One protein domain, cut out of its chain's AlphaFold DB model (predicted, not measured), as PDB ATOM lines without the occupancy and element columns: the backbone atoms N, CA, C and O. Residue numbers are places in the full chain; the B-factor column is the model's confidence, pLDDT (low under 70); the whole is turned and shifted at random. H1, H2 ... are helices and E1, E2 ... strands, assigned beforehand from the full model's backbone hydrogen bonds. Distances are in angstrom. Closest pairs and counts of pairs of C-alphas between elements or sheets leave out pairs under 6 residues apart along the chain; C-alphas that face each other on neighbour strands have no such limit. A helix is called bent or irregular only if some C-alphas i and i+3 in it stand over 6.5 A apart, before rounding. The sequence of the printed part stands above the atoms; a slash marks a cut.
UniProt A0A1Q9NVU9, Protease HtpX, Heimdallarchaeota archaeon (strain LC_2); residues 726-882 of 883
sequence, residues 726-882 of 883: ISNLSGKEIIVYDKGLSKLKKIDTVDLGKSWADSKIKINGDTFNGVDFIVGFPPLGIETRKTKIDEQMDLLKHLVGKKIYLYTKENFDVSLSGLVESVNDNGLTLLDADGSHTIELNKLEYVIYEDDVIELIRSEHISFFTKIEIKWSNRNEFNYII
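Overview. This is residues 726 to 882 of the 883 residues of the protein "Protease HtpX" of Heimdallarchaeota archaeon (strain LC_2) (UniProt A0A1Q9NVU9). What shape does the model make? Two lobes stand end to end along the longest axis, each a strongly twisted sheet of six strands, with H1 packed between them on both sheets and H2 set off from the first lobe. The first lobe's sheet, E4 E3 E2 E1 E12 E5, is mixed and its way across turns by 83 degrees; the other, E6 E11 E7 E8 E9 E10, is all antiparallel. What is printed? The printed part has 157 residues with two named helices and twelve named strands, in the order E1 to E6, H1, E7 to E12, H2, and its class is mixed, helices and strands. It is compact, with a radius of gyration of the C-alphas of 16.4 A, and elongated, spanning 51 by 32 by 28 A.

Arrangement. How is the first sheet paired? E1, residues 733 to 738, E2, 741 to 751, E3, 760 to 763, and E4, 766 to 769, form a meander of hairpins, each strand the antiparallel neighbour of the one before, with N 736 and O 743 at 2.8 A, N 762 and O 749 at 2.9 A, and N 768 and O 761 at 2.8 A. E2 bends by 76 degrees at residue 748. E12, residues 855 to 858, is parallel to E1, with N 856 and O 735 at 2.8 A, and antiparallel to the edge strand E5, residues 773 to 776, with N 857 and O 774 at 2.8 A. And the second? E6, residues 780 to 783, E11, 844 to 849, E7, 803 to 808, E8, 816 to 824, E9, 827 to 831, and E10, 836 to 839, are neighbours in that order, with N 782 and O 847, N 805 and O 848, and N 806 and O 816 at 2.8 A, and N 821 and O 829, and N 830 and O 837, at 2.9 A. E7 to E10 form a second meander of hairpins, and E8 bends by 88 degrees at residue 819. Where are the helices? H1, residues 786 to 797, is irregular, with C-alphas 787 and 790 8.1 A apart, and is on both sheets; its closest C-alphas to E2 are Leu 795 and Leu 744, 5.1 A, and to E8 Lys 797 and Val 823, 5.5 A. E6, H1 and E7 form a split strand-helix-strand unit, two strands running the same way with E11 between them, and its crossover is right-handed. H2, residues 864 to 873, is on neither sheet and has every O i to N i+4 pair within hydrogen-bond range, while H1 has 3 of 8, and 6 of 9 O i to N i+3 pairs.

Along the chain. Where do the elements begin and end? E1 begins at C-alpha 733 (38.557, 2.674, -25.676), and H2 ends at C-alpha 873 (39.581, 13.577, -48.735). Which are longer? E2 is 25.3 A from first to last C-alpha, E8 18.5 A, H1 15.9 A and H2 14.3 A.

Size, cuts and confidence. How far does it reach? The two C-alphas farthest apart, Lys 754 and Asp 834, are 51.2 A apart. Is it whole and confident? The printed part has no cut and no long link; its mean pLDDT is 87.1, with residue 876 under 70.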
ATOM      1  N   ILE A 726      33.662  14.400 -28.238       85.50
ATOM      2  CA  ILE A 726      35.061  14.148 -27.869       85.50
ATOM      3  C   ILE A 726      35.258  14.191 -26.347       85.50
ATOM      4  O   ILE A 726      35.972  13.349 -25.805       85.50
ATOM      5  N   SER A 727      34.615  15.119 -25.629       83.44
ATOM      6  CA  SER A 727      34.758  15.198 -24.164       83.44
ATOM      7  C   SER A 727      34.269  13.927 -23.460       83.44
ATOM      8  O   SER A 727      34.862  13.488 -22.472       83.44
ATOM      9  N   ASN A 728      33.224  13.298 -24.007       85.75
ATOM     10  CA  ASN A 728      32.627  12.068 -23.484       85.75
ATOM     11  C   ASN A 728      33.447  10.803 -23.783       85.75
ATOM     12  O   ASN A 728      33.017   9.701 -23.430       85.75
ATOM     13  N   LEU A 729      34.609  10.931 -24.431       83.75
ATOM     14  CA  LEU A 729      35.506   9.802 -24.663       83.75
ATOM     15  C   LEU A 729      36.300   9.421 -23.415       83.75
ATOM     16  O   LEU A 729      36.764   8.292 -23.351       83.75
ATOM     17  N   SER A 730      36.436  10.304 -22.418       84.62
ATOM     18  CA  SER A 730      37.207  10.025 -21.194       84.62
ATOM     19  C   SER A 730      36.791   8.696 -20.546       84.62
ATOM     20  O   SER A 730      35.628   8.496 -20.200       84.62
ATOM     21  N   GLY A 731      37.744   7.777 -20.392       83.00
ATOM     22  CA  GLY A 731      37.529   6.432 -19.860       83.00
ATOM     23  C   GLY A 731      37.103   5.370 -20.882       83.00
ATOM     24  O   GLY A 731      36.985   4.207 -20.488       83.00
ATOM     25  N   LYS A 732      36.893   5.722 -22.158       87.69
ATOM     26  CA  LYS A 732      36.543   4.788 -23.241       87.69
ATOM     27  C   LYS A 732      37.773   4.250 -23.972       87.69
ATOM     28  O   LYS A 732      38.888   4.757 -23.840       87.69
ATOM     29  N   GLU A 733      37.559   3.202 -24.752       90.00
ATOM     30  CA  GLU A 733      38.557   2.674 -25.676       90.00
ATOM     31  C   GLU A 733      38.525   3.460 -26.990       90.00
ATOM     32  O   GLU A 733      37.463   3.843 -27.482       90.00
ATOM     33  N   ILE A 734      39.708   3.729 -27.530       91.31
ATOM     34  CA  ILE A 734      39.931   4.431 -28.789       91.31
ATOM     35  C   ILE A 734      40.933   3.679 -29.654       91.31
ATOM     36  O   ILE A 734      41.751   2.903 -29.154       91.31
ATOM     37  N   ILE A 735      40.903   3.949 -30.956       92.38
ATOM     38  CA  ILE A 735      41.938   3.464 -31.862       92.38
ATOM     39  C   ILE A 735      43.053   4.498 -31.895       92.38
ATOM     40  O   ILE A 735      42.813   5.684 -32.100       92.38
ATOM     41  N   VAL A 736      44.287   4.054 -31.709       91.88
ATOM     42  CA  VAL A 736      45.474   4.883 -31.891       91.88
ATOM     43  C   VAL A 736      46.298   4.280 -33.011       91.88
ATOM     44  O   VAL A 736      46.742   3.136 -32.906       91.88
ATOM     45  N   TYR A 737      46.512   5.059 -34.068       89.44
ATOM     46  CA  TYR A 737      47.446   4.709 -35.125       89.44
ATOM     47  C   TYR A 737      48.832   5.247 -34.771       89.44
ATOM     48  O   TYR A 737      49.114   6.450 -34.858       89.44
ATOM     49  N   ASP A 738      49.713   4.340 -34.352       84.88
ATOM     50  CA  ASP A 738      51.114   4.631 -34.083       84.88
ATOM     51  C   ASP A 738      52.045   3.606 -34.738       84.88
ATOM     52  O   ASP A 738      51.725   2.429 -34.863       84.88
ATOM     53  N   LYS A 739      53.206   4.068 -35.227       79.50
ATOM     54  CA  LYS A 739      54.243   3.205 -35.818       79.50
ATOM     55  C   LYS A 739      53.726   2.255 -36.912       79.50
ATOM     56  O   LYS A 739      54.139   1.096 -37.008       79.50
ATOM     57  N   GLY A 740      52.785   2.743 -37.722       75.06
ATOM     58  CA  GLY A 740      52.152   1.968 -38.785       75.06
ATOM     59  C   GLY A 740      51.076   0.980 -38.324       75.06
ATOM     60  O   GLY A 740      50.686   0.116 -39.095       75.06
ATOM     61  N   LEU A 741      50.627   1.012 -37.078       84.94
ATOM     62  CA  LEU A 741      49.655   0.053 -36.568       84.94
ATOM     63  C   LEU A 741      48.513   0.768 -35.863       84.94
ATOM     64  O   LEU A 741      48.744   1.554 -34.948       84.94
ATOM     65  N   SER A 742      47.286   0.418 -36.240       89.19
ATOM     66  CA  SER A 742      46.100   0.725 -35.447       89.19
ATOM     67  C   SER A 742      46.047  -0.233 -34.258       89.19
ATOM     68  O   SER A 742      46.097  -1.454 -34.437       89.19
ATOM     69  N   LYS A 743      45.968   0.322 -33.047       90.69
ATOM     70  CA  LYS A 743      45.875  -0.415 -31.779       90.69
ATOM     71  C   LYS A 743      44.748   0.139 -30.926       90.69
ATOM     72  O   LYS A 743      44.509   1.345 -30.936       90.69
ATOM     73  N   LEU A 744      44.107  -0.726 -30.149       91.12
ATOM     74  CA  LEU A 744      43.133  -0.305 -29.150       91.12
ATOM     75  C   LEU A 744      43.868   0.216 -27.907       91.12
ATOM     76  O   LEU A 744      44.778  -0.439 -27.396       91.12
ATOM     77  N   LYS A 745      43.510   1.410 -27.434       91.12
ATOM     78  CA  LYS A 745      44.040   2.003 -26.197       91.12
ATOM     79  C   LYS A 745      42.922   2.658 -25.404       91.12
ATOM     80  O   LYS A 745      41.937   3.109 -25.980       91.12
ATOM     81  N   LYS A 746      43.093   2.763 -24.089       89.44
ATOM     82  CA  LYS A 746      42.153   3.485 -23.233       89.44
ATOM     83  C   LYS A 746      42.573   4.944 -23.109       89.44
ATOM     84  O   LYS A 746      43.746   5.243 -22.886       89.44
ATOM     85  N   ILE A 747      41.615   5.847 -23.259       88.88
ATOM     86  CA  ILE A 747      41.830   7.271 -23.016       88.88
ATOM     87  C   ILE A 747      41.497   7.573 -21.552       88.88
ATOM     88  O   ILE A 747      40.419   7.234 -21.066       88.88
ATOM     89  N   ASP A 748      42.433   8.176 -20.826       88.69
ATOM     90  CA  ASP A 748      42.265   8.447 -19.396       88.69
ATOM     91  C   ASP A 748      41.453   9.726 -19.192       88.69
ATOM     92  O   ASP A 748      40.438   9.726 -18.497       88.69
ATOM     93  N   THR A 749      41.884  10.815 -19.834       88.75
ATOM     94  CA  THR A 749      41.249  12.134 -19.738       88.75
ATOM     95  C   THR A 749      41.425  12.925 -21.029       88.75
ATOM     96  O   THR A 749      42.488  12.869 -21.656       88.75
ATOM     97  N   VAL A 750      40.411  13.718 -21.377       88.69
ATOM     98  CA  VAL A 750      40.472  14.717 -22.450       88.69
ATOM     99  C   VAL A 750      40.195  16.099 -21.868       88.69
ATOM    100  O   VAL A 750      39.052  16.436 -21.568       88.69
ATOM    101  N   ASP A 751      41.246  16.903 -21.734       89.12
ATOM    102  CA  ASP A 751      41.165  18.286 -21.271       89.12
ATOM    103  C   ASP A 751      41.134  19.216 -22.489       89.12
ATOM    104  O   ASP A 751      42.158  19.480 -23.126       89.12
ATOM    105  N   LEU A 752      39.944  19.693 -22.844       87.31
ATOM    106  CA  LEU A 752      39.745  20.511 -24.037       87.31
ATOM    107  C   LEU A 752      40.272  21.941 -23.858       87.31
ATOM    108  O   LEU A 752      39.975  22.617 -22.872       87.31
ATOM    109  N   GLY A 753      41.046  22.397 -24.842       85.50
ATOM    110  CA  GLY A 753      41.547  23.766 -24.944       85.50
ATOM    111  C   GLY A 753      40.589  24.696 -25.698       85.50
ATOM    112  O   GLY A 753      39.418  24.388 -25.901       85.50
ATOM    113  N   LYS A 754      41.100  25.847 -26.157       85.50
ATOM    114  CA  LYS A 754      40.351  26.767 -27.045       85.50
ATOM    115  C   LYS A 754      40.175  26.210 -28.462       85.50
ATOM    116  O   LYS A 754      39.295  26.645 -29.196       85.50
ATOM    117  N   SER A 755      41.032  25.269 -28.837       89.25
ATOM    118  CA  SER A 755      41.029  24.536 -30.096       89.25
ATOM    119  C   SER A 755      41.443  23.087 -29.836       89.25
ATOM    120  O   SER A 755      41.944  22.754 -28.753       89.25
ATOM    121  N   TRP A 756      41.279  22.215 -30.832       89.81
ATOM    122  CA  TRP A 756      41.838  20.864 -30.775       89.81
ATOM    123  C   TRP A 756      43.357  20.893 -30.550       89.81
ATOM    124  O   TRP A 756      43.852  20.172 -29.690       89.81
ATOM    125  N   ALA A 757      44.086  21.777 -31.239       88.56
ATOM    126  CA  ALA A 757      45.538  21.910 -31.097       88.56
ATOM    127  C   ALA A 757      45.991  22.155 -29.644       88.56
ATOM    128  O   ALA A 757      46.986  21.572 -29.210       88.56
ATOM    129  N   ASP A 758      45.233  22.959 -28.892       89.25
ATOM    130  CA  ASP A 758      45.529  23.335 -27.500       89.25
ATOM    131  C   ASP A 758      45.035  22.317 -26.457       89.25
ATOM    132  O   ASP A 758      45.251  22.497 -25.256       89.25
ATOM    133  N   SER A 759      44.315  21.283 -26.892       90.12
ATOM    134  CA  SER A 759      43.731  20.284 -25.995       90.12
ATOM    135  C   SER A 759      44.802  19.322 -25.479       90.12
ATOM    136  O   SER A 759      45.755  19.003 -26.188       90.12
ATOM    137  N   LYS A 760      44.658  18.835 -24.243       91.75
ATOM    138  CA  LYS A 760      45.557  17.841 -23.642       91.75
ATOM    139  C   LYS A 760      44.852  16.506 -23.497       91.75
ATOM    140  O   LYS A 760      43.738  16.428 -22.987       91.75
ATOM    141  N   ILE A 761      45.523  15.449 -23.924       91.06
ATOM    142  CA  ILE A 761      44.968  14.099 -23.962       91.06
ATOM    143  C   ILE A 761      45.889  13.189 -23.165       91.06
ATOM    144  O   ILE A 761      47.099  13.187 -23.392       91.06
ATOM    145  N   LYS A 762      45.324  12.405 -22.245       90.75
ATOM    146  CA  LYS A 762      46.060  11.349 -21.545       90.75
ATOM    147  C   LYS A 762      45.656   9.981 -22.061       90.75
ATOM    148  O   LYS A 762      44.468   9.664 -22.092       90.75
ATOM    149  N   ILE A 763      46.642   9.191 -22.469       87.62
ATOM    150  CA  ILE A 763      46.454   7.831 -22.982       87.62
ATOM    151  C   ILE A 763      47.436   6.926 -22.245       87.62
ATOM    152  O   ILE A 763      48.645   7.107 -22.376       87.62
ATOM    153  N   ASN A 764      46.927   5.947 -21.496       83.56
ATOM    154  CA  ASN A 764      47.724   5.025 -20.681       83.56
ATOM    155  C   ASN A 764      48.772   5.730 -19.783       83.56
ATOM    156  O   ASN A 764      49.890   5.244 -19.625       83.56
ATOM    157  N   GLY A 765      48.422   6.882 -19.205       79.69
ATOM    158  CA  GLY A 765      49.286   7.678 -18.324       79.69
ATOM    159  C   GLY A 765      50.199   8.698 -19.021       79.69
ATOM    160  O   GLY A 765      50.643   9.643 -18.364       79.69
ATOM    161  N   ASP A 766      50.422   8.583 -20.332       86.12
ATOM    162  CA  ASP A 766      51.210   9.549 -21.102       86.12
ATOM    163  C   ASP A 766      50.350  10.749 -21.511       86.12
ATOM    164  O   ASP A 766      49.212  10.592 -21.953       86.12
ATOM    165  N   THR A 767      50.893  11.962 -21.372       89.69
ATOM    166  CA  THR A 767      50.202  13.206 -21.752       89.69
ATOM    167  C   THR A 767      50.690  13.691 -23.111       89.69
ATOM    168  O   THR A 767      51.888  13.882 -23.312       89.69
ATOM    169  N   PHE A 768      49.752  13.956 -24.011       90.56
ATOM    170  CA  PHE A 768      49.986  14.457 -25.359       90.56
ATOM    171  C   PHE A 768      49.172  15.724 -25.618       90.56
ATOM    172  O   PHE A 768      48.158  15.965 -24.956       90.56
ATOM    173  N   ASN A 769      49.593  16.520 -26.598       91.00
ATOM    174  CA  ASN A 769      48.813  17.656 -27.075       91.00
ATOM    175  C   ASN A 769      47.948  17.222 -28.266       91.00
ATOM    176  O   ASN A 769      48.328  16.338 -29.032       91.00
ATOM    177  N   GLY A 770      46.799  17.860 -28.474       86.12
ATOM    178  CA  GLY A 770      45.921  17.545 -29.600       86.12
ATOM    179  C   GLY A 770      46.585  17.802 -30.954       86.12
ATOM    180  O   GLY A 770      46.328  17.072 -31.906       86.12
ATOM    181  N   VAL A 771      47.531  18.749 -31.039       89.62
ATOM    182  CA  VAL A 771      48.353  18.978 -32.247       89.62
ATOM    183  C   VAL A 771      49.188  17.766 -32.678       89.62
ATOM    184  O   VAL A 771      49.517  17.619 -33.859       89.62
ATOM    185  N   ASP A 772      49.461  16.846 -31.754       90.50
ATOM    186  CA  ASP A 772      50.197  15.616 -32.038       90.50
ATOM    187  C   ASP A 772      49.335  14.592 -32.803       90.50
ATOM    188  O   ASP A 772      49.863  13.589 -33.296       90.50
ATOM    189  N   PHE A 773      48.024  14.832 -32.935       92.44
ATOM    190  CA  PHE A 773      47.070  13.899 -33.526       92.44
ATOM    191  C   PHE A 773      46.171  14.520 -34.596       92.44
ATOM    192  O   PHE A 773      45.617  15.609 -34.440       92.44
ATOM    193  N   ILE A 774      45.950  13.746 -35.656       92.44
ATOM    194  CA  ILE A 774      44.794  13.879 -36.542       92.44
ATOM    195  C   ILE A 774      43.692  12.976 -35.989       92.44
ATOM    196  O   ILE A 774      43.961  11.827 -35.641       92.44
ATOM    197  N   VAL A 775      42.461  13.481 -35.918       92.31
ATOM    198  CA  VAL A 775      41.306  12.697 -35.449       92.31
ATOM    199  C   VAL A 775      40.528  12.193 -36.649       92.31
ATOM    200  O   VAL A 775      40.052  13.016 -37.422       92.31
ATOM    201  N   GLY A 776      40.396  10.879 -36.801       91.31
ATOM    202  CA  GLY A 776      39.514  10.217 -37.760       91.31
ATOM    203  C   GLY A 776      38.191   9.804 -37.117       91.31
ATOM    204  O   GLY A 776      38.153   9.382 -35.957       91.31
ATOM    205  N   PHE A 777      37.103   9.935 -37.876       89.25
ATOM    206  CA  PHE A 777      35.754   9.556 -37.453       89.25
ATOM    207  C   PHE A 777      35.206   8.378 -38.274       89.25
ATOM    208  O   PHE A 777      35.639   8.186 -39.408       89.25
ATOM    209  N   PRO A 778      34.223   7.634 -37.732       83.88
ATOM    210  CA  PRO A 778      33.581   6.519 -38.421       83.88
ATOM    211  C   PRO A 778      32.940   6.903 -39.771       83.88
ATOM    212  O   PRO A 778      32.394   8.017 -39.862       83.88
ATOM    213  N   PRO A 779      32.941   5.992 -40.769       87.06
ATOM    214  CA  PRO A 779      33.387   4.593 -40.674       87.06
ATOM    215  C   PRO A 779      34.907   4.457 -40.524       87.06
ATOM    216  O   PRO A 779      35.673   5.183 -41.154       87.06
ATOM    217  N   LEU A 780      35.339   3.531 -39.666       87.50
ATOM    218  CA  LEU A 780      36.752   3.311 -39.357       87.50
ATOM    219  C   LEU A 780      37.293   2.145 -40.179       87.50
ATOM    220  O   LEU A 780      36.636   1.112 -40.325       87.50
ATOM    221  N   GLY A 781      38.507   2.316 -40.695       87.81
ATOM    222  CA  GLY A 781      39.196   1.327 -41.511       87.81
ATOM    223  C   GLY A 781      40.453   0.808 -40.825       87.81
ATOM    224  O   GLY A 781      41.338   1.591 -40.495       87.81
ATOM    225  N   ILE A 782      40.553  -0.504 -40.628       86.56
ATOM    226  CA  ILE A 782      41.706  -1.155 -40.000       86.56
ATOM    227  C   ILE A 782      42.450  -1.977 -41.048       86.56
ATOM    228  O   ILE A 782      41.910  -2.943 -41.588       86.56
ATOM    229  N   GLU A 783      43.719  -1.642 -41.283       85.88
ATOM    230  CA  GLU A 783      44.647  -2.499 -42.025       85.88
ATOM    231  C   GLU A 783      45.240  -3.562 -41.088       85.88
ATOM    232  O   GLU A 783      45.792  -3.250 -40.023       85.88
ATOM    233  N   THR A 784      45.149  -4.833 -41.481       82.69
ATOM    234  CA  THR A 784      45.688  -5.951 -40.698       82.69
ATOM    235  C   THR A 784      47.087  -6.334 -41.169       82.69
ATOM    236  O   THR A 784      47.311  -6.645 -42.340       82.69
ATOM    237  N   ARG A 785      48.061  -6.378 -40.250       77.56
ATOM    238  CA  ARG A 785      49.456  -6.717 -40.570       77.56
ATOM    239  C   ARG A 785      49.811  -8.130 -40.144       77.56
ATOM    240  O   ARG A 785      50.043  -8.396 -38.973       77.56
ATOM    241  N   LYS A 786      50.029  -9.005 -41.128       73.75
ATOM    242  CA  LYS A 786      50.392 -10.423 -40.925       73.75
ATOM    243  C   LYS A 786      51.534 -10.657 -39.936       73.75
ATOM    244  O   LYS A 786      51.473 -11.578 -39.139       73.75
ATOM    245  N   THR A 787      52.588  -9.844 -39.998       72.00
ATOM    246  CA  THR A 787      53.781 -10.005 -39.149       72.00
ATOM    247  C   THR A 787      53.622  -9.437 -37.742       72.00
ATOM    248  O   THR A 787      54.508  -9.640 -36.920       72.00
ATOM    249  N   LYS A 788      52.546  -8.689 -37.479       80.69
ATOM    250  CA  LYS A 788      52.281  -8.019 -36.199       80.69
ATOM    251  C   LYS A 788      50.827  -8.212 -35.758       80.69
ATOM    252  O   LYS A 788      50.276  -7.362 -35.066       80.69
ATOM    253  N   ILE A 789      50.202  -9.308 -36.187       80.75
ATOM    254  CA  ILE A 789      48.779  -9.547 -35.942       80.75
ATOM    255  C   ILE A 789      48.498  -9.746 -34.452       80.75
ATOM    256  O   ILE A 789      47.485  -9.270 -33.953       80.75
ATOM    257  N   ASP A 790      49.466 -10.313 -33.728       82.44
ATOM    258  CA  ASP A 790      49.433 -10.455 -32.272       82.44
ATOM    259  C   ASP A 790      49.308  -9.091 -31.570       82.44
ATOM    260  O   ASP A 790      48.572  -8.959 -30.597       82.44
ATOM    261  N   GLU A 791      49.953  -8.041 -32.102       85.25
ATOM    262  CA  GLU A 791      49.844  -6.673 -31.570       85.25
ATOM    263  C   GLU A 791      48.484  -6.013 -31.871       85.25
ATOM    264  O   GLU A 791      48.168  -4.978 -31.286       85.25
ATOM    265  N   GLN A 792      47.699  -6.575 -32.796       88.88
ATOM    266  CA  GLN A 792      46.369  -6.090 -33.185       88.88
ATOM    267  C   GLN A 792      45.238  -6.975 -32.639       88.88
ATOM    268  O   GLN A 792      44.069  -6.678 -32.877       88.88
ATOM    269  N   MET A 793      45.552  -8.037 -31.891       89.19
ATOM    270  CA  MET A 793      44.567  -9.014 -31.428       89.19
ATOM    271  C   MET A 793      43.464  -8.386 -30.566       89.19
ATOM    272  O   MET A 793      42.291  -8.702 -30.748       89.19
ATOM    273  N   ASP A 794      43.810  -7.459 -29.670       90.75
ATOM    274  CA  ASP A 794      42.821  -6.762 -28.832       90.75
ATOM    275  C   ASP A 794      41.876  -5.895 -29.675       90.75
ATOM    276  O   ASP A 794      40.669  -5.871 -29.445       90.75
ATOM    277  N   LEU A 795      42.409  -5.250 -30.719       90.44
ATOM    278  CA  LEU A 795      41.612  -4.481 -31.673       90.44
ATOM    279  C   LEU A 795      40.695  -5.387 -32.508       90.44
ATOM    280  O   LEU A 795      39.559  -5.016 -32.777       90.44
ATOM    281  N   LEU A 796      41.152  -6.576 -32.903       91.31
ATOM    282  CA  LEU A 796      40.303  -7.534 -33.613       91.31
ATOM    283  C   LEU A 796      39.205  -8.090 -32.698       91.31
ATOM    284  O   LEU A 796      38.058  -8.195 -33.121       91.31
ATOM    285  N   LYS A 797      39.510  -8.383 -31.429       92.94
ATOM    286  CA  LYS A 797      38.512  -8.810 -30.432       92.94
ATOM    287  C   LYS A 797      37.458  -7.736 -30.153       92.94
ATOM    288  O   LYS A 797      36.306  -8.086 -29.922       92.94
ATOM    289  N   HIS A 798      37.811  -6.452 -30.253       92.06
ATOM    290  CA  HIS A 798      36.859  -5.328 -30.185       92.06
ATOM    291  C   HIS A 798      35.807  -5.341 -31.303       92.06
ATOM    292  O   HIS A 798      34.787  -4.662 -31.201       92.06
ATOM    293  N   LEU A 799      36.025  -6.101 -32.379       92.38
ATOM    294  CA  LEU A 799      35.044  -6.249 -33.453       92.38
ATOM    295  C   LEU A 799      33.916  -7.226 -33.101       92.38
ATOM    296  O   LEU A 799      32.899  -7.218 -33.786       92.38
ATOM    297  N   VAL A 800      34.062  -8.056 -32.059       94.75
ATOM    298  CA  VAL A 800      33.042  -9.044 -31.670       94.75
ATOM    299  C   VAL A 800      31.712  -8.346 -31.364       94.75
ATOM    300  O   VAL A 800      31.655  -7.394 -30.589       94.75
ATOM    301  N   GLY A 801      30.636  -8.832 -31.983       92.25
ATOM    302  CA  GLY A 801      29.295  -8.258 -31.903       92.25
ATOM    303  C   GLY A 801      29.023  -7.118 -32.889       92.25
ATOM    304  O   GLY A 801      27.929  -6.560 -32.854       92.25
ATOM    305  N   LYS A 802      29.970  -6.771 -33.772       92.44
ATOM    306  CA  LYS A 802      29.808  -5.698 -34.767       92.44
ATOM    307  C   LYS A 802      29.625  -6.248 -36.168       92.44
ATOM    308  O   LYS A 802      30.185  -7.290 -36.516       92.44
ATOM    309  N   LYS A 803      28.862  -5.521 -36.985       93.38
ATOM    310  CA  LYS A 803      28.760  -5.781 -38.420       93.38
ATOM    311  C   LYS A 803      29.941  -5.119 -39.114       93.38
ATOM    312  O   LYS A 803      30.241  -3.952 -38.862       93.38
ATOM    313  N   ILE A 804      30.615  -5.858 -39.985       93.00
ATOM    314  CA  ILE A 804      31.812  -5.363 -40.669       93.00
ATOM    315  C   ILE A 804      31.740  -5.618 -42.169       93.00
ATOM    316  O   ILE A 804      31.087  -6.557 -42.618       93.00
ATOM    317  N   TYR A 805      32.472  -4.815 -42.937       91.06
ATOM    318  CA  TYR A 805      32.962  -5.205 -44.253       91.06
ATOM    319  C   TYR A 805      34.392  -5.710 -44.116       91.06
ATOM    320  O   TYR A 805      35.263  -4.996 -43.619       91.06
ATOM    321  N   LEU A 806      34.647  -6.926 -44.580       91.12
ATOM    322  CA  LEU A 806      35.951  -7.566 -44.512       91.12
ATOM    323  C   LEU A 806      36.485  -7.845 -45.916       91.12
ATOM    324  O   LEU A 806      35.875  -8.577 -46.694       91.12
ATOM    325  N   TYR A 807      37.664  -7.309 -46.204       89.44
ATOM    326  CA  TYR A 807      38.453  -7.642 -47.380       89.44
ATOM    327  C   TYR A 807      39.508  -8.672 -46.995       89.44
ATOM    328  O   TYR A 807      40.279  -8.490 -46.044       89.44
ATOM    329  N   THR A 808      39.546  -9.759 -47.754       87.69
ATOM    330  CA  THR A 808      40.519 -10.836 -47.572       87.69
ATOM    331  C   THR A 808      41.398 -10.952 -48.806       87.69
ATOM    332  O   THR A 808      41.057 -10.448 -49.876       87.69
ATOM    333  N   LYS A 809      42.516 -11.676 -48.696       79.94
ATOM    334  CA  LYS A 809      43.333 -12.039 -49.863       79.94
ATOM    335  C   LYS A 809      42.521 -12.679 -50.981       79.94
ATOM    336  O   LYS A 809      42.774 -12.422 -52.148       79.94
ATOM    337  N   GLU A 810      41.588 -13.549 -50.625       77.88
ATOM    338  CA  GLU A 810      40.800 -14.313 -51.592       77.88
ATOM    339  C   GLU A 810      39.677 -13.465 -52.198       77.88
ATOM    340  O   GLU A 810      39.345 -13.643 -53.364       77.88
ATOM    341  N   ASN A 811      39.156 -12.496 -51.439       75.06
ATOM    342  CA  ASN A 811      38.061 -11.619 -51.836       75.06
ATOM    343  C   ASN A 811      38.481 -10.148 -51.703       75.06
ATOM    344  O   ASN A 811      37.925  -9.383 -50.917       75.06
ATOM    345  N   PHE A 812      39.506  -9.758 -52.465       73.38
ATOM    346  CA  PHE A 812      39.977  -8.370 -52.485       73.38
ATOM    347  C   PHE A 812      39.065  -7.465 -53.331       73.38
ATOM    348  O   PHE A 812      38.938  -6.277 -53.061       73.38
ATOM    349  N   ASP A 813      38.410  -8.035 -54.349       74.00
ATOM    350  CA  ASP A 813      37.543  -7.301 -55.284       74.00
ATOM    351  C   ASP A 813      36.151  -7.005 -54.701       74.00
ATOM    352  O   ASP A 813      35.481  -6.049 -55.094       74.00
ATOM    353  N   VAL A 814      35.712  -7.840 -53.756       77.81
ATOM    354  CA  VAL A 814      34.368  -7.808 -53.184       77.81
ATOM    355  C   VAL A 814      34.447  -8.098 -51.693       77.81
ATOM    356  O   VAL A 814      34.940  -9.149 -51.297       77.81
ATOM    357  N   SER A 815      33.954  -7.184 -50.857       85.00
ATOM    358  CA  SER A 815      33.982  -7.371 -49.407       85.00
ATOM    359  C   SER A 815      33.028  -8.478 -48.961       85.00
ATOM    360  O   SER A 815      31.891  -8.600 -49.426       85.00
ATOM    361  N   LEU A 816      33.463  -9.273 -47.991       88.25
ATOM    362  CA  LEU A 816      32.566 -10.068 -47.159       88.25
ATOM    363  C   LEU A 816      31.857  -9.125 -46.184       88.25
ATOM    364  O   LEU A 816      32.413  -8.093 -45.815       88.25
ATOM    365  N   SER A 817      30.624  -9.428 -45.787       89.81
ATOM    366  CA  SER A 817      29.992  -8.702 -44.685       89.81
ATOM    367  C   SER A 817      29.187  -9.645 -43.825       89.81
ATOM    368  O   SER A 817      28.586 -10.585 -44.333       89.81
ATOM    369  N   GLY A 818      29.209  -9.380 -42.531       91.81
ATOM    370  CA  GLY A 818      28.591 -10.225 -41.528       91.81
ATOM    371  C   GLY A 818      28.808  -9.660 -40.135       91.81
ATOM    372  O   GLY A 818      29.559  -8.697 -39.944       91.81
ATOM    373  N   LEU A 819      28.146 -10.285 -39.169       93.44
ATOM    374  CA  LEU A 819      28.322 -10.046 -37.744       93.44
ATOM    375  C   LEU A 819      29.526 -10.850 -37.243       93.44
ATOM    376  O   LEU A 819      29.610 -12.052 -37.473       93.44
ATOM    377  N   VAL A 820      30.455 -10.219 -36.532       95.06
ATOM    378  CA  VAL A 820      31.598 -10.938 -35.952       95.06
ATOM    379  C   VAL A 820      31.154 -11.687 -34.693       95.06
ATOM    380  O   VAL A 820      30.854 -11.066 -33.676       95.06
ATOM    381  N   GLU A 821      31.151 -13.019 -34.726       94.88
ATOM    382  CA  GLU A 821      30.768 -13.850 -33.571       94.88
ATOM    383  C   GLU A 821      31.923 -14.056 -32.592       94.88
ATOM    384  O   GLU A 821      31.744 -14.035 -31.376       94.88
ATOM    385  N   SER A 822      33.124 -14.301 -33.117       94.81
ATOM    386  CA  SER A 822      34.305 -14.565 -32.297       94.81
ATOM    387  C   SER A 822      35.601 -14.267 -33.041       94.81
ATOM    388  O   SER A 822      35.680 -14.384 -34.265       94.81
ATOM    389  N   VAL A 823      36.634 -13.917 -32.278       93.56
ATOM    390  CA  VAL A 823      38.013 -13.779 -32.755       93.56
ATOM    391  C   VAL A 823      38.916 -14.585 -31.834       93.56
ATOM    392  O   VAL A 823      38.925 -14.375 -30.619       93.56
ATOM    393  N   ASN A 824      39.659 -15.523 -32.410       90.81
ATOM    394  CA  ASN A 824      40.620 -16.366 -31.708       90.81
ATOM    395  C   ASN A 824      41.910 -16.508 -32.530       90.81
ATOM    396  O   ASN A 824      42.009 -15.995 -33.643       90.81
ATOM    397  N   ASP A 825      42.887 -17.237 -31.992       84.44
ATOM    398  CA  ASP A 825      44.186 -17.438 -32.650       84.44
ATOM    399  C   ASP A 825      44.075 -18.192 -33.991       84.44
ATOM    400  O   ASP A 825      44.955 -18.073 -34.844       84.44
ATOM    401  N   ASN A 826      42.987 -18.942 -34.208       81.19
ATOM    402  CA  ASN A 826      42.736 -19.659 -35.457       81.19
ATOM    403  C   ASN A 826      42.119 -18.752 -36.537       81.19
ATOM    404  O   ASN A 826      42.280 -19.030 -37.726       81.19
ATOM    405  N   GLY A 827      41.401 -17.689 -36.157       89.50
ATOM    406  CA  GLY A 827      40.677 -16.853 -37.108       89.50
ATOM    407  C   GLY A 827      39.600 -15.948 -36.514       89.50
ATOM    408  O   GLY A 827      39.293 -15.965 -35.321       89.50
ATOM    409  N   LEU A 828      38.996 -15.167 -37.406       93.50
ATOM    410  CA  LEU A 828      37.800 -14.366 -37.164       93.50
ATOM    411  C   LEU A 828      36.591 -15.103 -37.752       93.50
ATOM    412  O   LEU A 828      36.605 -15.466 -38.927       93.50
ATOM    413  N   THR A 829      35.554 -15.331 -36.944       94.88
ATOM    414  CA  THR A 829      34.306 -15.983 -37.374       94.88
ATOM    415  C   THR A 829      33.237 -14.938 -37.665       94.88
ATOM    416  O   THR A 829      32.872 -14.165 -36.778       94.88
ATOM    417  N   LEU A 830      32.758 -14.920 -38.909       92.88
ATOM    418  CA  LEU A 830      31.658 -14.085 -39.386       92.88
ATOM    419  C   LEU A 830      30.386 -14.911 -39.510       92.88
ATOM    420  O   LEU A 830      30.415 -15.969 -40.125       92.88
ATOM    421  N   LEU A 831      29.283 -14.390 -38.986       92.44
ATOM    422  CA  LEU A 831      27.933 -14.856 -39.262       92.44
ATOM    423  C   LEU A 831      27.314 -13.970 -40.343       92.44
ATOM    424  O   LEU A 831      27.191 -12.755 -40.163       92.44
ATOM    425  N   ASP A 832      26.910 -14.580 -41.446       89.44
ATOM    426  CA  ASP A 832      26.101 -13.955 -42.486       89.44
ATOM    427  C   ASP A 832      24.780 -14.724 -42.679       89.44
ATOM    428  O   ASP A 832      24.402 -15.564 -41.859       89.44
ATOM    429  N   ALA A 833      24.038 -14.404 -43.742       85.62
ATOM    430  CA  ALA A 833      22.756 -15.046 -44.023       85.62
ATOM    431  C   ALA A 833      22.881 -16.501 -44.523       85.62
ATOM    432  O   ALA A 833      21.885 -17.224 -44.500       85.62
ATOM    433  N   ASP A 834      24.065 -16.938 -44.965       84.75
ATOM    434  CA  ASP A 834      24.330 -18.320 -45.379       84.75
ATOM    435  C   ASP A 834      24.900 -19.170 -44.225       84.75
ATOM    436  O   ASP A 834      24.778 -20.400 -44.244       84.75
ATOM    437  N   GLY A 835      25.474 -18.536 -43.196       87.75
ATOM    438  CA  GLY A 835      25.856 -19.167 -41.935       87.75
ATOM    439  C   GLY A 835      27.125 -18.586 -41.311       87.75
ATOM    440  O   GLY A 835      27.557 -17.477 -41.620       87.75
ATOM    441  N   SER A 836      27.724 -19.338 -40.382       91.62
ATOM    442  CA  SER A 836      28.992 -18.962 -39.748       91.62
ATOM    443  C   SER A 836      30.191 -19.456 -40.561       91.62
ATOM    444  O   SER A 836      30.310 -20.644 -40.873       91.62
ATOM    445  N   HIS A 837      31.133 -18.557 -40.829       89.44
ATOM    446  CA  HIS A 837      32.342 -18.802 -41.608       89.44
ATOM    447  C   HIS A 837      33.579 -18.273 -40.872       89.44
ATOM    448  O   HIS A 837      33.658 -17.093 -40.532       89.44
ATOM    449  N   THR A 838      34.577 -19.131 -40.640       91.56
ATOM    450  CA  THR A 838      35.844 -18.736 -40.002       91.56
ATOM    451  C   THR A 838      36.909 -18.419 -41.045       91.56
ATOM    452  O   THR A 838      37.198 -19.227 -41.927       91.56
ATOM    453  N   ILE A 839      37.527 -17.248 -40.912       91.25
ATOM    454  CA  ILE A 839      38.569 -16.738 -41.803       91.25
ATOM    455  C   ILE A 839      39.876 -16.651 -41.023       91.25
ATOM    456  O   ILE A 839      39.948 -16.015 -39.972       91.25
ATOM    457  N   GLU A 840      40.925 -17.274 -41.554       90.19
ATOM    458  CA  GLU A 840      42.257 -17.231 -40.954       90.19
ATOM    459  C   GLU A 840      42.789 -15.792 -40.858       90.19
ATOM    460  O   GLU A 840      42.702 -15.007 -41.807       90.19
ATOM    461  N   LEU A 841      43.423 -15.461 -39.731       86.56
ATOM    462  CA  LEU A 841      43.954 -14.117 -39.463       86.56
ATOM    463  C   LEU A 841      44.986 -13.657 -40.509       86.56
ATOM    464  O   LEU A 841      45.057 -12.485 -40.867       86.56
ATOM    465  N   ASN A 842      45.770 -14.591 -41.052       83.56
ATOM    466  CA  ASN A 842      46.775 -14.331 -42.087       83.56
ATOM    467  C   ASN A 842      46.172 -13.965 -43.466       83.56
ATOM    468  O   ASN A 842      46.924 -13.543 -44.350       83.56
ATOM    469  N   LYS A 843      44.860 -14.152 -43.669       86.31
ATOM    470  CA  LYS A 843      44.132 -13.827 -44.906       86.31
ATOM    471  C   LYS A 843      43.410 -12.489 -44.823       86.31
ATOM    472  O   LYS A 843      42.965 -12.008 -45.864       86.31
ATOM    473  N   LEU A 844      43.291 -11.905 -43.632       88.31
ATOM    474  CA  LEU A 844      42.721 -10.575 -43.446       88.31
ATOM    475  C   LEU A 844      43.650  -9.537 -44.096       88.31
ATOM    476  O   LEU A 844      44.877  -9.631 -43.979       88.31
ATOM    477  N   GLU A 845      43.065  -8.568 -44.796       87.38
ATOM    478  CA  GLU A 845      43.800  -7.424 -45.351       87.38
ATOM    479  C   GLU A 845      43.257  -6.108 -44.785       87.38
ATOM    480  O   GLU A 845      44.020  -5.295 -44.260       87.38
ATOM    481  N   TYR A 846      41.937  -5.909 -44.855       89.75
ATOM    482  CA  TYR A 846      41.311  -4.652 -44.453       89.75
ATOM    483  C   TYR A 846      39.903  -4.863 -43.898       89.75
ATOM    484  O   TYR A 846      39.119  -5.629 -44.458       89.75
ATOM    485  N   VAL A 847      39.574  -4.167 -42.812       91.12
ATOM    486  CA  VAL A 847      38.255  -4.204 -42.169       91.12
ATOM    487  C   VAL A 847      37.674  -2.801 -42.116       91.12
ATOM    488  O   VAL A 847      38.353  -1.883 -41.668       91.12
ATOM    489  N   ILE A 848      36.414  -2.644 -42.514       90.81
ATOM    490  CA  ILE A 848      35.647  -1.406 -42.341       90.81
ATOM    491  C   ILE A 848      34.468  -1.692 -41.426       90.81
ATOM    492  O   ILE A 848      33.753  -2.675 -41.621       90.81
ATOM    493  N   TYR A 849      34.244  -0.824 -40.449       90.69
ATOM    494  CA  TYR A 849      33.127  -0.954 -39.525       90.69
ATOM    495  C   TYR A 849      32.687   0.406 -38.982       90.69
ATOM    496  O   TYR A 849      33.418   1.397 -39.055       90.69
ATOM    497  N   GLU A 850      31.470   0.438 -38.453       88.12
ATOM    498  CA  GLU A 850      30.905   1.591 -37.758       88.12
ATOM    499  C   GLU A 850      30.983   1.352 -36.249       88.12
ATOM    500  O   GLU A 850      30.748   0.244 -35.764       88.12
ATOM    501  N   ASP A 851      31.353   2.391 -35.504       83.56
ATOM    502  CA  ASP A 851      31.465   2.355 -34.047       83.56
ATOM    503  C   ASP A 851      31.364   3.777 -33.486       83.56
ATOM    504  O   ASP A 851      31.613   4.743 -34.199       83.56
ATOM    505  N   ASP A 852      31.074   3.939 -32.199       79.56
ATOM    506  CA  ASP A 852      31.071   5.250 -31.521       79.56
ATOM    507  C   ASP A 852      32.479   5.667 -31.036       79.56
ATOM    508  O   ASP A 852      32.646   6.448 -30.094       79.56
ATOM    509  N   VAL A 853      33.512   5.137 -31.691       84.44
ATOM    510  CA  VAL A 853      34.928   5.313 -31.357       84.44
ATOM    511  C   VAL A 853      35.604   6.258 -32.361       84.44
ATOM    512  O   VAL A 853      35.150   6.416 -33.492       84.44
ATOM    513  N   ILE A 854      36.691   6.918 -31.949       90.56
ATOM    514  CA  ILE A 854      37.548   7.722 -32.836       90.56
ATOM    515  C   ILE A 854      38.881   7.029 -33.109       90.56
ATOM    516  O   ILE A 854      39.364   6.234 -32.298       90.56
ATOM    517  N   GLU A 855      39.509   7.413 -34.215       92.69
ATOM    518  CA  GLU A 855      40.898   7.079 -34.506       92.69
ATOM    519  C   GLU A 855      41.805   8.292 -34.261       92.69
ATOM    520  O   GLU A 855      41.606   9.360 -34.833       92.69
ATOM    521  N   LEU A 856      42.822   8.140 -33.414       93.06
ATOM    522  CA  LEU A 856      43.872   9.131 -33.203       93.06
ATOM    523  C   LEU A 856      45.125   8.734 -33.981       93.06
ATOM    524  O   LEU A 856      45.855   7.817 -33.603       93.06
ATOM    525  N   ILE A 857      45.400   9.464 -35.056       91.50
ATOM    526  CA  ILE A 857      46.539   9.237 -35.942       91.50
ATOM    527  C   ILE A 857      47.681  10.158 -35.525       91.50
ATOM    528  O   ILE A 857      47.564  11.379 -35.618       91.50
ATOM    529  N   ARG A 858      48.809   9.588 -35.084       89.81
ATOM    530  CA  ARG A 858      50.007  10.365 -34.717       89.81
ATOM    531  C   ARG A 858      50.527  11.148 -35.920       89.81
ATOM    532  O   ARG A 858      51.020  10.555 -36.878       89.81
ATOM    533  N   SER A 859      50.475  12.476 -35.854       86.06
ATOM    534  CA  SER A 859      50.812  13.357 -36.976       86.06
ATOM    535  C   SER A 859      52.291  13.254 -37.381       86.06
ATOM    536  O   SER A 859      52.622  13.397 -38.556       86.06
ATOM    537  N   GLU A 860      53.190  12.953 -36.445       85.69
ATOM    538  CA  GLU A 860      54.618  12.690 -36.698       85.69
ATOM    539  C   GLU A 860      54.897  11.313 -37.326       85.69
ATOM    540  O   GLU A 860      55.936  11.117 -37.953       85.69
ATOM    541  N   HIS A 861      53.974  10.357 -37.193       84.88
ATOM    542  CA  HIS A 861      54.147   8.990 -37.696       84.88
ATOM    543  C   HIS A 861      53.639   8.810 -39.127       84.88
ATOM    544  O   HIS A 861      53.774   7.712 -39.676       84.88
ATOM    545  N   ILE A 862      53.054   9.853 -39.719       83.06
ATOM    546  CA  ILE A 862      52.516   9.823 -41.073       83.06
ATOM    547  C   ILE A 862      53.226  10.800 -42.002       83.06
ATOM    548  O   ILE A 862      53.632  11.906 -41.639       83.06
ATOM    549  N   SER A 863      53.263  10.353 -43.247       80.31
ATOM    550  CA  SER A 863      53.290  11.123 -44.474       80.31
ATOM    551  C   SER A 863      53.100  12.638 -44.460       80.31
ATOM    552  O   SER A 863      52.026  13.073 -44.054       80.31
ATOM    553  N   PHE A 864      53.980  13.449 -45.065       82.12
ATOM    554  CA  PHE A 864      53.518  14.740 -45.604       82.12
ATOM    555  C   PHE A 864      52.434  14.531 -46.677       82.12
ATOM    556  O   PHE A 864      51.426  15.235 -46.684       82.12
ATOM    557  N   PHE A 865      52.586  13.519 -47.536       79.94
ATOM    558  CA  PHE A 865      51.586  13.189 -48.552       79.94
ATOM    559  C   PHE A 865      50.364  12.520 -47.967       79.94
ATOM    560  O   PHE A 865      49.265  12.910 -48.340       79.94
ATOM    561  N   THR A 866      50.523  11.616 -46.997       81.12
ATOM    562  CA  THR A 866      49.363  11.084 -46.269       81.12
ATOM    563  C   THR A 866      48.559  12.226 -45.636       81.12
ATOM    564  O   THR A 866      47.338  12.236 -45.726       81.12
ATOM    565  N   LYS A 867      49.207  13.265 -45.082       86.00
ATOM    566  CA  LYS A 867      48.498  14.463 -44.587       86.00
ATOM    567  C   LYS A 867      47.759  15.215 -45.694       86.00
ATOM    568  O   LYS A 867      46.630  15.648 -45.475       86.00
ATOM    569  N   ILE A 868      48.371  15.386 -46.869       85.44
ATOM    570  CA  ILE A 868      47.713  16.016 -48.026       85.44
ATOM    571  C   ILE A 868      46.518  15.184 -48.487       85.44
ATOM    572  O   ILE A 868      45.469  15.753 -48.771       85.44
ATOM    573  N   GLU A 869      46.659  13.866 -48.548       83.12
ATOM    574  CA  GLU A 869      45.612  12.934 -48.953       83.12
ATOM    575  C   GLU A 869      44.426  12.987 -47.987       83.12
ATOM    576  O   GLU A 869      43.292  13.208 -48.414       83.12
ATOM    577  N   ILE A 870      44.693  12.932 -46.677       86.62
ATOM    578  CA  ILE A 870      43.680  13.132 -45.637       86.62
ATOM    579  C   ILE A 870      43.021  14.509 -45.825       86.62
ATOM    580  O   ILE A 870      41.797  14.599 -45.891       86.62
ATOM    581  N   LYS A 871      43.793  15.587 -46.016       87.62
ATOM    582  CA  LYS A 871      43.253  16.941 -46.238       87.62
ATOM    583  C   LYS A 871      42.407  17.049 -47.511       87.62
ATOM    584  O   LYS A 871      41.404  17.764 -47.521       87.62
ATOM    585  N   TRP A 872      42.788  16.347 -48.573       83.25
ATOM    586  CA  TRP A 872      42.060  16.307 -49.837       83.25
ATOM    587  C   TRP A 872      40.752  15.526 -49.704       83.25
ATOM    588  O   TRP A 872      39.709  16.008 -50.154       83.25
ATOM    589  N   SER A 873      40.781  14.369 -49.036       81.38
ATOM    590  CA  SER A 873      39.581  13.577 -48.735       81.38
ATOM    591  C   SER A 873      38.591  14.368 -47.868       81.38
ATOM    592  O   SER A 873      37.390  14.388 -48.138       81.38
ATOM    593  N   ASN A 874      39.106  15.163 -46.926       85.19
ATOM    594  CA  ASN A 874      38.340  16.026 -46.028       85.19
ATOM    595  C   ASN A 874      37.853  17.338 -46.694       85.19
ATOM    596  O   ASN A 874      37.394  18.257 -46.015       85.19
ATOM    597  N   ARG A 875      37.979  17.499 -48.025       79.00
ATOM    598  CA  ARG A 875      37.570  18.728 -48.739       79.00
ATOM    599  C   ARG A 875      36.059  18.846 -48.899       79.00
ATOM    600  O   ARG A 875      35.525  19.953 -48.798       79.00
ATOM    601  N   ASN A 876      35.365  17.740 -49.136       68.38
ATOM    602  CA  ASN A 876      33.925  17.757 -49.410       68.38
ATOM    603  C   ASN A 876      33.093  17.306 -48.203       68.38
ATOM    604  O   ASN A 876      31.962  17.757 -48.052       68.38
ATOM    605  N   GLU A 877      33.676  16.533 -47.287       73.94
ATOM    606  CA  GLU A 877      33.016  15.993 -46.092       73.94
ATOM    607  C   GLU A 877      33.887  16.208 -44.847       73.94
ATOM    608  O   GLU A 877      35.060  16.553 -44.971       73.94
ATOM    609  N   PHE A 878      33.290  16.110 -43.654       83.50
ATOM    610  CA  PHE A 878      34.014  16.168 -42.380       83.50
ATOM    611  C   PHE A 878      34.274  14.734 -41.917       83.50
ATOM    612  O   PHE A 878      33.413  14.125 -41.287       83.50
ATOM    613  N   ASN A 879      35.448  14.218 -42.258       85.19
ATOM    614  CA  ASN A 879      35.913  12.884 -41.876       85.19
ATOM    615  C   ASN A 879      37.091  12.963 -40.897       85.19
ATOM    616  O   ASN A 879      37.319  12.023 -40.139       85.19
ATOM    617  N   TYR A 880      37.800  14.100 -40.881       90.25
ATOM    618  CA  TYR A 880      38.968  14.314 -40.034       90.25
ATOM    619  C   TYR A 880      39.009  15.706 -39.387       90.25
ATOM    620  O   TYR A 880      38.547  16.687 -39.979       90.25
ATOM    621  N   ILE A 881      39.645  15.806 -38.216       90.69
ATOM    622  CA  ILE A 881      40.179  17.068 -37.670       90.69
ATOM    623  C   ILE A 881      41.680  17.111 -37.953       90.69
ATOM    624  O   ILE A 881      42.410  16.209 -37.537       90.69
ATOM    625  N   ILE A 882      42.131  18.150 -38.660       85.88
ATOM    626  CA  ILE A 882      43.520  18.330 -39.099       85.88
ATOM    627  C   ILE A 882      43.944  19.760 -38.767       85.88
ATOM    628  O   ILE A 882      43.366  20.695 -39.314       85.88
TER     629      ILE A 882